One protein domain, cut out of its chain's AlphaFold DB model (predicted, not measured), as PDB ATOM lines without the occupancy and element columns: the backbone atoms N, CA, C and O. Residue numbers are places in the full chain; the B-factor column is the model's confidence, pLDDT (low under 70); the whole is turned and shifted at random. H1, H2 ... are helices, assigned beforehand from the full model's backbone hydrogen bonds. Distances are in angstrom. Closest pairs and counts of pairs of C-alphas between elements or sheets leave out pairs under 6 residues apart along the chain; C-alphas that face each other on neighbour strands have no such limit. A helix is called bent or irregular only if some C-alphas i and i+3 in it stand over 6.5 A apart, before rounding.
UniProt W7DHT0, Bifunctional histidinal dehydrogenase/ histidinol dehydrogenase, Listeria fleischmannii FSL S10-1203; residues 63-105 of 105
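Overview. This is residues 63 to 105 of the 105 residues of the protein "Bifunctional histidinal dehydrogenase/ histidinol dehydrogenase" of Listeria fleischmannii FSL S10-1203 (UniProt W7DHT0). Two helices make an open L: the short H1 is one arm, the much longer H2 is the other, and the two-residue link between them is the corner. Nothing covers either arm, and H2 makes most of the length. The printed part has 43 residues with two named helices, H1 then H2 along the chain, and no named strand; the class is all helix. The whole is extended, with a radius of gyration of the C-alphas of 16.2 A, and its spans of 47 by 24 by 7 A make it only just flat.

Along the chain. The printed part begins at Val 63. H1 holds residues 65 to 74, from C-alpha 65 at (-47.284, -44.436, -41.607) to C-alpha 74 at (-55.601, -43.568, -30.115), and z rises along it. H2 holds residues 77 to 102 and is 38.4 A from first to last C-alpha. It runs from C-alpha 77 at (-50.404, -39.952, -23.279) to C-alpha 102 at (-15.224, -55.300, -25.144), and x rises along it.

Arrangement. A tight link of 2 residues, Val 75 and Pro 76, joins H1 to H2. H1 and H2 are apart, but only just: their closest C-alphas are 8.1 A from each other. Residues 63 to 71, of which 65 to 71 belong to H1, stand free. Residues 81 to 105, of which 81 to 102 belong to H2, stand free too. In H1 every O i to N i+4 pair is within hydrogen-bond range; in H2 20 of 22 are. Neither helix is bent.

Size, cuts and confidence. The two C-alphas farthest apart are those of Ser 74 and Gln 105, at 48.0 A. The printed part has no cut and ends at Gln 105, the chain's last residue. Mean pLDDT of the printed part is 86.6, and residues 98 to 105 are under 70.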
ATOM      1  N   VAL A  63     -47.361 -52.018 -42.553       95.25
ATOM      2  CA  VAL A  63     -48.286 -51.062 -41.930       95.25
ATOM      3  C   VAL A  63     -47.943 -49.655 -42.419       95.25
ATOM      4  O   VAL A  63     -46.766 -49.285 -42.477       95.25
ATOM      5  N   SER A  64     -48.953 -48.885 -42.812       96.25
ATOM      6  CA  SER A  64     -48.751 -47.531 -43.323       96.25
ATOM      7  C   SER A  64     -48.382 -46.548 -42.209       96.25
ATOM      8  O   SER A  64     -48.797 -46.698 -41.061       96.25
ATOM      9  N   ASP A  65     -47.646 -45.491 -42.563       96.81
ATOM     10  CA  ASP A  65     -47.284 -44.436 -41.607       96.81
ATOM     11  C   ASP A  65     -48.543 -43.769 -41.018       96.81
ATOM     12  O   ASP A  65     -48.591 -43.448 -39.836       96.81
ATOM     13  N   ALA A  66     -49.616 -43.664 -41.812       97.06
ATOM     14  CA  ALA A  66     -50.901 -43.136 -41.364       97.06
ATOM     15  C   ALA A  66     -51.582 -44.017 -40.298       97.06
ATOM     16  O   ALA A  66     -52.155 -43.487 -39.346       97.06
ATOM     17  N   GLU A  67     -51.524 -45.346 -40.434       95.81
ATOM     18  CA  GLU A  67     -52.045 -46.275 -39.420       95.81
ATOM     19  C   GLU A  67     -51.227 -46.206 -38.130       95.81
ATOM     20  O   GLU A  67     -51.798 -46.241 -37.039       95.81
ATOM     21  N   ILE A  68     -49.904 -46.052 -38.246       96.62
ATOM     22  CA  ILE A  68     -49.016 -45.857 -37.094       96.62
ATOM     23  C   ILE A  68     -49.387 -44.559 -36.367       96.62
ATOM     24  O   ILE A  68     -49.637 -44.585 -35.162       96.62
ATOM     25  N   ASP A  69     -49.501 -43.441 -37.084       96.69
ATOM     26  CA  ASP A  69     -49.873 -42.147 -36.504       96.69
ATOM     27  C   ASP A  69     -51.258 -42.181 -35.844       96.69
ATOM     28  O   ASP A  69     -51.468 -41.596 -34.777       96.69
ATOM     29  N   ALA A  70     -52.218 -42.868 -36.467       97.38
ATOM     30  CA  ALA A  70     -53.549 -43.056 -35.904       97.38
ATOM     31  C   ALA A  70     -53.498 -43.877 -34.607       97.38
ATOM     32  O   ALA A  70     -54.138 -43.501 -33.624       97.38
ATOM     33  N   ALA A  71     -52.698 -44.947 -34.571       96.06
ATOM     34  CA  ALA A  71     -52.504 -45.755 -33.373       96.06
ATOM     35  C   ALA A  71     -51.882 -44.933 -32.232       96.06
ATOM     36  O   ALA A  71     -52.400 -44.971 -31.115       96.06
ATOM     37  N   TYR A  72     -50.858 -44.121 -32.519       95.12
ATOM     38  CA  TYR A  72     -50.252 -43.201 -31.545       95.12
ATOM     39  C   TYR A  72     -51.269 -42.221 -30.953       95.12
ATOM     40  O   TYR A  72     -51.262 -41.985 -29.753       95.12
ATOM     41  N   LYS A  73     -52.179 -41.682 -31.770       95.50
ATOM     42  CA  LYS A  73     -53.236 -40.767 -31.299       95.50
ATOM     43  C   LYS A  73     -54.364 -41.471 -30.540       95.50
ATOM     44  O   LYS A  73     -55.116 -40.814 -29.830       95.50
ATOM     45  N   SER A  74     -54.524 -42.781 -30.730       96.94
ATOM     46  CA  SER A  74     -55.601 -43.568 -30.115       96.94
ATOM     47  C   SER A  74     -55.297 -44.027 -28.687       96.94
ATOM     48  O   SER A  74     -56.203 -44.472 -27.983       96.94
ATOM     49  N   VAL A  75     -54.036 -43.937 -28.259       96.25
ATOM     50  CA  VAL A  75     -53.590 -44.380 -26.935       96.25
ATOM     51  C   VAL A  75     -53.422 -43.191 -25.978       96.25
ATOM     52  O   VAL A  75     -53.073 -42.101 -26.422       96.25
ATOM     53  N   PRO A  76     -53.641 -43.371 -24.662       97.62
ATOM     54  CA  PRO A  76     -53.436 -42.300 -23.688       97.62
ATOM     55  C   PRO A  76     -51.969 -41.855 -23.582       97.62
ATOM     56  O   PRO A  76     -51.065 -42.694 -23.532       97.62
ATOM     57  N   ASP A  77     -51.744 -40.550 -23.420       95.88
ATOM     58  CA  ASP A  77     -50.404 -39.952 -23.279       95.88
ATOM     59  C   ASP A  77     -49.593 -40.537 -22.110       95.88
ATOM     60  O   ASP A  77     -48.367 -40.654 -22.179       95.88
ATOM     61  N   GLU A  78     -50.269 -40.950 -21.033       97.19
ATOM     62  CA  GLU A  78     -49.632 -41.601 -19.884       97.19
ATOM     63  C   GLU A  78     -48.974 -42.932 -20.280       97.19
ATOM     64  O   GLU A  78     -47.841 -43.217 -19.881       97.19
ATOM     65  N   LEU A  79     -49.643 -43.725 -21.124       97.25
ATOM     66  CA  LEU A  79     -49.106 -44.994 -21.608       97.25
ATOM     67  C   LEU A  79     -47.905 -44.765 -22.532       97.25
ATOM     68  O   LEU A  79     -46.899 -45.468 -22.408       97.25
ATOM     69  N   ILE A  80     -47.976 -43.760 -23.411       97.06
ATOM     70  CA  ILE A  80     -46.838 -43.364 -24.254       97.06
ATOM     71  C   ILE A  80     -45.648 -42.980 -23.370       97.06
ATOM     72  O   ILE A  80     -44.555 -43.524 -23.532       97.06
ATOM     73  N   SER A  81     -45.869 -42.118 -22.376       97.19
ATOM     74  CA  SER A  81     -44.827 -41.646 -21.454       97.19
ATOM     75  C   SER A  81     -44.162 -42.797 -20.683       97.19
ATOM     76  O   SER A  81     -42.936 -42.828 -20.504       97.19
ATOM     77  N   ALA A  82     -44.952 -43.788 -20.255       97.62
ATOM     78  CA  ALA A  82     -44.446 -44.986 -19.592       97.62
ATOM     79  C   ALA A  82     -43.554 -45.827 -20.524       97.62
ATOM     80  O   ALA A  82     -42.457 -46.243 -20.129       97.62
ATOM     81  N   LEU A  83     -43.975 -46.035 -21.777       97.25
ATOM     82  CA  LEU A  83     -43.197 -46.766 -22.782       97.25
ATOM     83  C   LEU A  83     -41.908 -46.027 -23.170       97.25
ATOM     84  O   LEU A  83     -40.859 -46.658 -23.317       97.25
ATOM     85  N   GLU A  84     -41.938 -44.699 -23.274       97.12
ATOM     86  CA  GLU A  84     -40.745 -43.888 -23.542       97.12
ATOM     87  C   GLU A  84     -39.720 -43.973 -22.407       97.12
ATOM     88  O   GLU A  84     -38.516 -44.108 -22.660       97.12
ATOM     89  N   THR A  85     -40.194 -43.969 -21.161       97.81
ATOM     90  CA  THR A  85     -39.348 -44.166 -19.977       97.81
ATOM     91  C   THR A  85     -38.716 -45.558 -19.985       97.81
ATOM     92  O   THR A  85     -37.500 -45.688 -19.802       97.81
ATOM     93  N   ALA A  86     -39.501 -46.604 -20.264       97.31
ATOM     94  CA  ALA A  86     -38.994 -47.970 -20.386       97.31
ATOM     95  C   ALA A  86     -37.933 -48.084 -21.494       97.31
ATOM     96  O   ALA A  86     -36.842 -48.615 -21.256       97.31
ATOM     97  N   ARG A  87     -38.199 -47.505 -22.674       96.94
ATOM     98  CA  ARG A  87     -37.255 -47.437 -23.800       96.94
ATOM     99  C   ARG A  87     -35.935 -46.793 -23.382       96.94
ATOM    100  O   ARG A  87     -34.872 -47.348 -23.661       96.94
ATOM    101  N   LYS A  88     -35.990 -45.644 -22.700       97.19
ATOM    102  CA  LYS A  88     -34.797 -44.935 -22.219       97.19
ATOM    103  C   LYS A  88     -33.981 -45.804 -21.262       97.19
ATOM    104  O   LYS A  88     -32.770 -45.924 -21.441       97.19
ATOM    105  N   ASN A  89     -34.630 -46.441 -20.290       95.88
ATOM    106  CA  ASN A  89     -33.957 -47.281 -19.296       95.88
ATOM    107  C   ASN A  89     -33.257 -48.486 -19.940       95.88
ATOM    108  O   ASN A  89     -32.097 -48.765 -19.624       95.88
ATOM    109  N   ILE A  90     -33.930 -49.158 -20.880       94.69
ATOM    110  CA  ILE A  90     -33.359 -50.274 -21.647       94.69
ATOM    111  C   ILE A  90     -32.135 -49.800 -22.436       94.69
ATOM    112  O   ILE A  90     -31.073 -50.421 -22.355       94.69
ATOM    113  N   PHE A  91     -32.249 -48.682 -23.157       94.38
ATOM    114  CA  PHE A  91     -31.161 -48.166 -23.988       94.38
ATOM    115  C   PHE A  91     -29.953 -47.713 -23.156       94.38
ATOM    116  O   PHE A  91     -28.805 -48.010 -23.495       94.38
ATOM    117  N   ASP A  92     -30.199 -47.041 -22.029       94.00
ATOM    118  CA  ASP A  92     -29.153 -46.611 -21.101       94.00
ATOM    119  C   ASP A  92     -28.395 -47.797 -20.502       94.00
ATOM    120  O   ASP A  92     -27.165 -47.753 -20.401       94.00
ATOM    121  N   TYR A  93     -29.104 -48.867 -20.139       91.56
ATOM    122  CA  TYR A  93     -28.485 -50.096 -19.654       91.56
ATOM    123  C   TYR A  93     -27.665 -50.788 -20.751       91.56
ATOM    124  O   TYR A  93     -26.482 -51.068 -20.548       91.56
ATOM    125  N   GLN A  94     -28.253 -51.000 -21.932       89.12
ATOM    126  CA  GLN A  94     -27.586 -51.640 -23.072       89.12
ATOM    127  C   GLN A  94     -26.319 -50.895 -23.506       89.12
ATOM    128  O   GLN A  94     -25.311 -51.514 -23.840       89.12
ATOM    129  N   ARG A  95     -26.337 -49.559 -23.485       88.25
ATOM    130  CA  ARG A  95     -25.156 -48.745 -23.794       88.25
ATOM    131  C   ARG A  95     -24.017 -48.997 -22.806       88.25
ATOM    132  O   ARG A  95     -22.871 -49.112 -23.226       88.25
ATOM    133  N   LYS A  96     -24.322 -49.121 -21.510       85.19
ATOM    134  CA  LYS A  96     -23.320 -49.415 -20.472       85.19
ATOM    135  C   LYS A  96     -22.754 -50.832 -20.609       85.19
ATOM    136  O   LYS A  96     -21.554 -51.023 -20.428       85.19
ATOM    137  N   THR A  97     -23.585 -51.817 -20.954       72.62
ATOM    138  CA  THR A  97     -23.154 -53.219 -21.088       72.62
ATOM    139  C   THR A  97     -22.406 -53.507 -22.389       72.62
ATOM    140  O   THR A  97     -21.468 -54.302 -22.369       72.62
ATOM    141  N   LYS A  98     -22.725 -52.820 -23.498       61.19
ATOM    142  CA  LYS A  98     -21.946 -52.912 -24.748       61.19
ATOM    143  C   LYS A  98     -20.490 -52.494 -24.553       61.19
ATOM    144  O   LYS A  98     -19.603 -53.168 -25.062       61.19
ATOM    145  N   THR A  99     -20.229 -51.446 -23.771       55.75
ATOM    146  CA  THR A  99     -18.857 -51.025 -23.452       55.75
ATOM    147  C   THR A  99     -18.133 -52.060 -22.588       55.75
ATOM    148  O   THR A  99     -16.953 -52.303 -22.791       55.75
ATOM    149  N   GLN A 100     -18.830 -52.724 -21.660       52.50
ATOM    150  CA  GLN A 100     -18.232 -53.700 -20.736       52.50
ATOM    151  C   GLN A 100     -17.859 -55.039 -21.404       52.50
ATOM    152  O   GLN A 100     -16.905 -55.679 -20.970       52.50
ATOM    153  N   TRP A 101     -18.566 -55.459 -22.462       49.69
ATOM    154  CA  TRP A 101     -18.255 -56.692 -23.206       49.69
ATOM    155  C   TRP A 101     -16.887 -56.636 -23.906       49.69
ATOM    156  O   TRP A 101     -16.174 -57.635 -23.939       49.69
ATOM    157  N   PHE A 102     -16.491 -55.467 -24.420       48.34
ATOM    158  CA  PHE A 102     -15.224 -55.300 -25.144       48.34
ATOM    159  C   PHE A 102     -13.976 -55.305 -24.246       48.34
ATOM    160  O   PHE A 102     -12.889 -55.566 -24.746       48.34
ATOM    161  N   PHE A 103     -14.106 -55.068 -22.936       52.06
ATOM    162  CA  PHE A 103     -12.971 -55.036 -21.997       52.06
ATOM    163  C   PHE A 103     -12.809 -56.330 -21.180       52.06
ATOM    164  O   PHE A 103     -12.149 -56.330 -20.143       52.06
ATOM    165  N   ARG A 104     -13.439 -57.428 -21.615       45.66
ATOM    166  CA  ARG A 104     -13.431 -58.725 -20.918       45.66
ATOM    167  C   ARG A 104     -12.879 -59.894 -21.751       45.66
ATOM    168  O   ARG A 104     -13.189 -61.039 -21.428       45.66
ATOM    169  N   GLN A 105     -12.078 -59.614 -22.784       39.16
ATOM    170  CA  GLN A 105     -11.248 -60.618 -23.470       39.16
ATOM    171  C   GLN A 105      -9.784 -60.487 -23.070       39.16
ATOM    172  O   GLN A 105      -9.329 -59.331 -22.919       39.16
TER     173      GLN A 105